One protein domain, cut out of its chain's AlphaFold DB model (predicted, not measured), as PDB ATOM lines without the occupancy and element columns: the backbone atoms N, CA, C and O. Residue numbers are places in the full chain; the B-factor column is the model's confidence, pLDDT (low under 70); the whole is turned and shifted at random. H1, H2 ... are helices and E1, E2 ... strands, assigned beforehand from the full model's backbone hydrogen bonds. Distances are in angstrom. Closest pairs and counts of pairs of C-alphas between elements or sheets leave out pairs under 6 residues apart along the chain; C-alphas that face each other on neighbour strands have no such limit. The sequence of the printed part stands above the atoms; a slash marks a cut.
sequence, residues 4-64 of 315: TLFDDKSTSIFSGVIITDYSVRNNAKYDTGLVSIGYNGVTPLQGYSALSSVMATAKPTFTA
ATOM      1  N   THR A   4     326.045 376.404 366.925       86.94
ATOM      2  CA  THR A   4     327.468 376.731 367.091       86.94
ATOM      3  C   THR A   4     327.832 376.982 368.550       86.94
ATOM      4  O   THR A   4     328.941 376.669 368.938       86.94
ATOM      5  N   LEU A   5     326.905 377.450 369.397       86.50
ATOM      6  CA  LEU A   5     327.183 377.634 370.831       86.50
ATOM      7  C   LEU A   5     327.383 376.309 371.585       86.50
ATOM      8  O   LEU A   5     327.902 376.316 372.698       86.50
ATOM      9  N   PHE A   6     326.989 375.184 370.983       89.12
ATOM     10  CA  PHE A   6     327.151 373.845 371.548       89.12
ATOM     11  C   PHE A   6     328.320 373.062 370.936       89.12
ATOM     12  O   PHE A   6     328.476 371.887 371.262       89.12
ATOM     13  N   ASP A   7     329.118 373.671 370.053       89.19
ATOM     14  CA  ASP A   7     330.333 373.037 369.537       89.19
ATOM     15  C   ASP A   7     331.484 373.066 370.560       89.19
ATOM     16  O   ASP A   7     331.459 373.814 371.542       89.19
ATOM     17  N   ASP A   8     332.509 372.241 370.338       89.12
ATOM     18  CA  ASP A   8     333.652 372.095 371.253       89.12
ATOM     19  C   ASP A   8     334.389 373.425 371.493       89.12
ATOM     20  O   ASP A   8     334.871 373.699 372.592       89.12
ATOM     21  N   LYS A   9     334.453 374.298 370.476       89.19
ATOM     22  CA  LYS A   9     335.108 375.608 370.601       89.19
ATOM     23  C   LYS A   9     334.326 376.520 371.536       89.19
ATOM     24  O   LYS A   9     334.912 377.145 372.415       89.19
ATOM     25  N   SER A  10     333.015 376.585 371.369       89.75
ATOM     26  CA  SER A  10     332.148 377.450 372.159       89.75
ATOM     27  C   SER A  10     331.976 376.928 373.577       89.75
ATOM     28  O   SER A  10     332.068 377.713 374.512       89.75
ATOM     29  N   THR A  11     331.823 375.618 373.758       89.31
ATOM     30  CA  THR A  11     331.686 374.981 375.082       89.31
ATOM     31  C   THR A  11     332.970 375.041 375.914       89.31
ATOM     32  O   THR A  11     332.907 374.972 377.140       89.31
ATOM     33  N   SER A  12     334.128 375.264 375.278       88.00
ATOM     34  CA  SER A  12     335.383 375.554 375.987       88.00
ATOM     35  C   SER A  12     335.429 376.949 376.637       88.00
ATOM     36  O   SER A  12     336.264 377.186 377.508       88.00
ATOM     37  N   ILE A  13     334.538 377.867 376.235       87.94
ATOM     38  CA  ILE A  13     334.494 379.267 376.702       87.94
ATOM     39  C   ILE A  13     333.178 379.572 377.432       87.94
ATOM     40  O   ILE A  13     333.171 380.221 378.476       87.94
ATOM     41  N   PHE A  14     332.055 379.121 376.879       88.06
ATOM     42  CA  PHE A  14     330.705 379.400 377.348       88.06
ATOM     43  C   PHE A  14     330.079 378.162 377.985       88.06
ATOM     44  O   PHE A  14     330.171 377.054 377.466       88.06
ATOM     45  N   SER A  15     329.349 378.366 379.080       89.12
ATOM     46  CA  SER A  15     328.656 377.287 379.798       89.12
ATOM     47  C   SER A  15     327.226 377.026 379.305       89.12
ATOM     48  O   SER A  15     326.477 376.304 379.959       89.12
ATOM     49  N   GLY A  16     326.821 377.618 378.178       86.31
ATOM     50  CA  GLY A  16     325.497 377.431 377.588       86.31
ATOM     51  C   GLY A  16     324.891 378.717 377.032       86.31
ATOM     52  O   GLY A  16     325.585 379.703 376.788       86.31
ATOM     53  N   VAL A  17     323.575 378.687 376.822       86.81
ATOM     54  CA  VAL A  17     322.796 379.787 376.242       86.81
ATOM     55  C   VAL A  17     321.425 379.881 376.904       86.81
ATOM     56  O   VAL A  17     320.823 378.865 377.248       86.81
ATOM     57  N   ILE A  18     320.918 381.106 377.047       88.69
ATOM     58  CA  ILE A  18     319.537 381.394 377.443       88.69
ATOM     59  C   ILE A  18     318.861 382.085 376.259       88.69
ATOM     60  O   ILE A  18     319.399 383.050 375.719       88.69
ATOM     61  N   ILE A  19     317.701 381.576 375.841       85.06
ATOM     62  CA  ILE A  19     316.903 382.160 374.759       85.06
ATOM     63  C   ILE A  19     315.795 383.009 375.370       85.06
ATOM     64  O   ILE A  19     315.031 382.528 376.206       85.06
ATOM     65  N   THR A  20     315.711 384.260 374.931       82.19
ATOM     66  CA  THR A  20     314.713 385.234 375.377       82.19
ATOM     67  C   THR A  20     313.885 385.706 374.177       82.19
ATOM     68  O   THR A  20     314.476 386.030 373.148       82.19
ATOM     69  N   ASP A  21     312.555 385.771 374.238       84.38
ATOM     70  CA  ASP A  21     311.664 385.546 375.392       84.38
ATOM     71  C   ASP A  21     310.831 384.253 375.236       84.38
ATOM     72  O   ASP A  21     310.605 383.772 374.127       84.38
ATOM     73  N   TYR A  22     310.353 383.663 376.344       88.12
ATOM     74  CA  TYR A  22     309.482 382.478 376.263       88.12
ATOM     75  C   TYR A  22     308.131 382.823 375.627       88.12
ATOM     76  O   TYR A  22     307.731 382.178 374.664       88.12
ATOM     77  N   SER A  23     307.447 383.857 376.120       87.81
ATOM     78  CA  SER A  23     306.162 384.309 375.585       87.81
ATOM     79  C   SER A  23     306.302 385.585 374.765       87.81
ATOM     80  O   SER A  23     307.160 386.424 375.040       87.81
ATOM     81  N   VAL A  24     305.416 385.762 373.788       79.56
ATOM     82  CA  VAL A  24     305.290 387.033 373.067       79.56
ATOM     83  C   VAL A  24     304.905 388.134 374.047       79.56
ATOM     84  O   VAL A  24     303.968 387.986 374.832       79.56
ATOM     85  N   ARG A  25     305.627 389.255 374.002       67.69
ATOM     86  CA  ARG A  25     305.179 390.493 374.639       67.69
ATOM     87  C   ARG A  25     304.271 391.230 373.662       67.69
ATOM     88  O   ARG A  25     304.572 391.299 372.478       67.69
ATOM     89  N   ASN A  26     303.180 391.812 374.161       60.72
ATOM     90  CA  ASN A  26     302.227 392.610 373.375       60.72
ATOM     91  C   ASN A  26     302.824 393.966 372.934       60.72
ATOM     92  O   ASN A  26     302.210 395.017 373.101       60.72
ATOM     93  N   ASN A  27     304.043 393.975 372.394       59.59
ATOM     94  CA  ASN A  27     304.643 395.104 371.707       59.59
ATOM     95  C   ASN A  27     304.860 394.713 370.237       59.59
ATOM     96  O   ASN A  27     305.759 393.960 369.891       59.59
ATOM     97  N   ALA A  28     304.052 395.276 369.336       55.69
ATOM     98  CA  ALA A  28     304.027 394.938 367.903       55.69
ATOM     99  C   ALA A  28     305.369 395.109 367.147       55.69
ATOM    100  O   ALA A  28     305.451 394.830 365.955       55.69
ATOM    101  N   LYS A  29     306.424 395.590 367.816       56.22
ATOM    102  CA  LYS A  29     307.750 395.840 367.247       56.22
ATOM    103  C   LYS A  29     308.750 394.694 367.476       56.22
ATOM    104  O   LYS A  29     309.758 394.659 366.777       56.22
ATOM    105  N   TYR A  30     308.494 393.774 368.415       58.28
ATOM    106  CA  TYR A  30     309.425 392.694 368.781       58.28
ATOM    107  C   TYR A  30     308.690 391.387 369.110       58.28
ATOM    108  O   TYR A  30     308.739 390.901 370.240       58.28
ATOM    109  N   ASP A  31     308.036 390.794 368.112       63.00
ATOM    110  CA  ASP A  31     307.408 389.473 368.229       63.00
ATOM    111  C   ASP A  31     308.484 388.365 368.294       63.00
ATOM    112  O   ASP A  31     308.829 387.719 367.309       63.00
ATOM    113  N   THR A  32     309.132 388.252 369.457       71.12
ATOM    114  CA  THR A  32     310.334 387.427 369.703       71.12
ATOM    115  C   THR A  32     310.073 386.276 370.677       71.12
ATOM    116  O   THR A  32     311.009 385.639 371.158       71.12
ATOM    117  N   GLY A  33     308.800 385.999 370.971       83.94
ATOM    118  CA  GLY A  33     308.394 384.909 371.851       83.94
ATOM    119  C   GLY A  33     308.540 383.532 371.203       83.94
ATOM    120  O   GLY A  33     308.356 383.365 369.996       83.94
ATOM    121  N   LEU A  34     308.812 382.509 372.011       89.75
ATOM    122  CA  LEU A  34     308.733 381.107 371.586       89.75
ATOM    123  C   LEU A  34     307.283 380.613 371.515       89.75
ATOM    124  O   LEU A  34     306.968 379.750 370.697       89.75
ATOM    125  N   VAL A  35     306.394 381.156 372.345       90.31
ATOM    126  CA  VAL A  35     304.978 380.784 372.398       90.31
ATOM    127  C   VAL A  35     304.073 382.011 372.468       90.31
ATOM    128  O   VAL A  35     304.441 383.049 373.020       90.31
ATOM    129  N   SER A  36     302.854 381.874 371.961       87.31
ATOM    130  CA  SER A  36     301.751 382.796 372.223       87.31
ATOM    131  C   SER A  36     300.871 382.225 373.333       87.31
ATOM    132  O   SER A  36     300.541 381.039 373.312       87.31
ATOM    133  N   ILE A  37     300.519 383.051 374.317       87.56
ATOM    134  CA  ILE A  37     299.660 382.668 375.443       87.56
ATOM    135  C   ILE A  37     298.345 383.428 375.291       87.56
ATOM    136  O   ILE A  37     298.335 384.657 375.321       87.56
ATOM    137  N   GLY A  38     297.243 382.701 375.117       84.12
ATOM    138  CA  GLY A  38     295.899 383.269 375.024       84.12
ATOM    139  C   GLY A  38     294.913 382.569 375.957       84.12
ATOM    140  O   GLY A  38     295.257 381.613 376.646       84.12
ATOM    141  N   TYR A  39     293.652 383.012 375.937       84.25
ATOM    142  CA  TYR A  39     292.578 382.453 376.776       84.25
ATOM    143  C   TYR A  39     292.384 380.938 376.620       84.25
ATOM    144  O   TYR A  39     292.000 380.264 377.569       84.25
ATOM    145  N   ASN A  40     292.673 380.405 375.431       85.81
ATOM    146  CA  ASN A  40     292.484 378.994 375.094       85.81
ATOM    147  C   ASN A  40     293.766 378.156 375.270       85.81
ATOM    148  O   ASN A  40     293.804 377.010 374.826       85.81
ATOM    149  N   GLY A  41     294.817 378.717 375.883       86.25
ATOM    150  CA  GLY A  41     296.066 378.016 376.178       86.25
ATOM    151  C   GLY A  41     297.293 378.563 375.447       86.25
ATOM    152  O   GLY A  41     297.355 379.733 375.064       86.25
ATOM    153  N   VAL A  42     298.303 377.701 375.307       91.94
ATOM    154  CA  VAL A  42     299.639 378.042 374.799       91.94
ATOM    155  C   VAL A  42     299.821 377.499 373.384       91.94
ATOM    156  O   VAL A  42     299.715 376.294 373.163       91.94
ATOM    157  N   THR A  43     300.157 378.377 372.442       90.69
ATOM    158  CA  THR A  43     300.412 378.026 371.039       90.69
ATOM    159  C   THR A  43     301.896 378.213 370.716       90.69
ATOM    160  O   THR A  43     302.383 379.346 370.768       90.69
ATOM    161  N   PRO A  44     302.637 377.144 370.369       90.75
ATOM    162  CA  PRO A  44     304.025 377.263 369.934       90.75
ATOM    163  C   PRO A  44     304.163 378.114 368.671       90.75
ATOM    164  O   PRO A  44     303.384 377.974 367.728       90.75
ATOM    165  N   LEU A  45     305.186 378.963 368.638       88.25
ATOM    166  CA  LEU A  45     305.544 379.778 367.479       88.25
ATOM    167  C   LEU A  45     306.741 379.176 366.741       88.25
ATOM    168  O   LEU A  45     307.368 378.214 367.187       88.25
ATOM    169  N   GLN A  46     307.090 379.761 365.596       87.31
ATOM    170  CA  GLN A  46     308.195 379.277 364.764       87.31
ATOM    171  C   GLN A  46     309.538 379.241 365.515       87.31
ATOM    172  O   GLN A  46     310.343 378.335 365.302       87.31
ATOM    173  N   GLY A  47     309.766 380.188 366.431       87.19
ATOM    174  CA  GLY A  47     310.957 380.192 367.281       87.19
ATOM    175  C   GLY A  47     311.075 378.930 368.138       87.19
ATOM    176  O   GLY A  47     312.169 378.382 368.273       87.19
ATOM    177  N   TYR A  48     309.954 378.411 368.653       91.12
ATOM    178  CA  TYR A  48     309.942 377.189 369.457       91.12
ATOM    179  C   TYR A  48     310.346 375.962 368.645       91.12
ATOM    180  O   TYR A  48     311.184 375.186 369.098       91.12
ATOM    181  N   SER A  49     309.788 375.777 367.444       89.38
ATOM    182  CA  SER A  49     310.117 374.605 366.622       89.38
ATOM    183  C   SER A  49     311.579 374.624 366.170       89.38
ATOM    184  O   SER A  49     312.257 373.595 366.245       89.38
ATOM    185  N   ALA A  50     312.096 375.797 365.792       88.75
ATOM    186  CA  ALA A  50     313.503 375.975 365.446       88.75
ATOM    187  C   ALA A  50     314.431 375.687 366.638       88.75
ATOM    188  O   ALA A  50     315.399 374.937 366.496       88.75
ATOM    189  N   LEU A  51     314.126 376.230 367.822       90.88
ATOM    190  CA  LEU A  51     314.911 375.975 369.030       90.88
ATOM    191  C   LEU A  51     314.856 374.500 369.435       90.88
ATOM    192  O   LEU A  51     315.898 373.900 369.685       90.88
ATOM    193  N   SER A  52     313.663 373.906 369.453       92.19
ATOM    194  CA  SER A  52     313.448 372.500 369.808       92.19
ATOM    195  C   SER A  52     314.286 371.564 368.933       92.19
ATOM    196  O   SER A  52     314.983 370.691 369.448       92.19
ATOM    197  N   SER A  53     314.319 371.808 367.618       91.50
ATOM    198  CA  SER A  53     315.136 371.023 366.687       91.50
ATOM    199  C   SER A  53     316.639 371.118 366.982       91.50
ATOM    200  O   SER A  53     317.344 370.105 366.958       91.50
ATOM    201  N   VAL A  54     317.139 372.313 367.308       90.56
ATOM    202  CA  VAL A  54     318.553 372.495 367.665       90.56
ATOM    203  C   VAL A  54     318.870 371.826 369.001       90.56
ATOM    204  O   VAL A  54     319.846 371.086 369.096       90.56
ATOM    205  N   MET A  55     318.034 372.022 370.021       91.12
ATOM    206  CA  MET A  55     318.257 371.444 371.350       91.12
ATOM    207  C   MET A  55     318.191 369.913 371.339       91.12
ATOM    208  O   MET A  55     318.954 369.272 372.054       91.12
ATOM    209  N   ALA A  56     317.346 369.320 370.491       92.00
ATOM    210  CA  ALA A  56     317.263 367.868 370.330       92.00
ATOM    211  C   ALA A  56     318.547 367.242 369.750       92.00
ATOM    212  O   ALA A  56     318.780 366.044 369.916       92.00
ATOM    213  N   THR A  57     319.369 368.028 369.051       89.50
ATOM    214  CA  THR A  57     320.588 367.550 368.377       89.50
ATOM    215  C   THR A  57     321.880 368.039 369.027       89.50
ATOM    216  O   THR A  57     322.940 367.472 368.757       89.50
ATOM    217  N   ALA A  58     321.808 369.046 369.899       89.81
ATOM    218  CA  ALA A  58     322.950 369.575 370.627       89.81
ATOM    219  C   ALA A  58     323.583 368.503 371.532       89.81
ATOM    220  O   ALA A  58     322.912 367.880 372.354       89.81
ATOM    221  N   LYS A  59     324.895 368.300 371.386       88.12
ATOM    222  CA  LYS A  59     325.690 367.356 372.189       88.12
ATOM    223  C   LYS A  59     326.981 368.025 372.666       88.12
ATOM    224  O   LYS A  59     328.051 367.671 372.178       88.12
ATOM    225  N   PRO A  60     326.882 369.014 373.566       88.38
ATOM    226  CA  PRO A  60     328.060 369.685 374.095       88.38
ATOM    227  C   PRO A  60     328.928 368.710 374.896       88.38
ATOM    228  O   PRO A  60     328.421 367.862 375.636       88.38
ATOM    229  N   THR A  61     330.242 368.854 374.770       86.00
ATOM    230  CA  THR A  61     331.213 368.169 375.625       86.00
ATOM    231  C   THR A  61     331.577 369.052 376.809       86.00
ATOM    232  O   THR A  61     331.777 370.254 376.641       86.00
ATOM    233  N   PHE A  62     331.712 368.466 377.997       84.56
ATOM    234  CA  PHE A  62     332.080 369.197 379.208       84.56
ATOM    235  C   PHE A  62     333.253 368.528 379.912       84.56
ATOM    236  O   PHE A  62     333.415 367.310 379.860       84.56
ATOM    237  N   THR A  63     334.051 369.332 380.609       88.50
ATOM    238  CA  THR A  63     335.081 368.833 381.525       88.50
ATOM    239  C   THR A  63     334.418 368.370 382.819       88.50
ATOM    240  O   THR A  63     333.615 369.103 383.401       88.50
ATOM    241  N   ALA A  64     334.745 367.164 383.285       89.94
ATOM    242  CA  ALA A  64     334.280 366.705 384.588       89.94
ATOM    243  C   ALA A  64     334.823 367.631 385.686       89.94
ATOM    244  O   ALA A  64     335.978 368.048 385.641       89.94
TER     245      ALA A  64
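AT A GLANCE: This is residues 4 to 64 of the 315 residues of the protein "Carbohydrate-binding module family 43 protein" of Lentithecium fluviatile CBS 122367 (UniProt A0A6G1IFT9). With little regular structure, this is a loose, open rod: a small hairpin of two strands, E1 and E2, makes one end and the short helix H1 lies toward the other. H2 leads back from the hairpin, while residues 16 to 23 run from the H1 end toward it. The printed part has 61 residues, in the order H1, E1, E2, H2, with an antiparallel sheet; the class is mixed, under half in named elements. The radius of gyration of the C-alphas is 14.8 A, the spans 45 by 22 by 17 A.

IN THESE COORDINATES: E1 is residues 35 to 38 and E2 41 to 44. H2, residues 46 to 57, is 17.4 A long, ending at C-alpha 57 (320.588, 367.550, 368.377). H1 is residues 8 to 11, beginning at C-alpha 8 (333.652, 372.095, 371.253).

HOW THE PARTS SIT: E1 and E2 form a hairpin, antiparallel at 157 degrees; N 36 and O 43 are 2.8 A apart, within hydrogen-bond range. The closest C-alphas of E1 and H2, Val 35 and Tyr 48, are 6.8 A apart. H1 is apart from E2 and H2. In H2, 7 of 8 O i to N i+4 pairs are within range; H1 is too short for one.

THE WHOLE: The C-alphas farthest apart, Tyr 39 and Ala 64, are 45.3 A apart. The printed part has no cut; H1 to E1 is a long link of 23 residues. Residues 25 to 31 have pLDDT under 70.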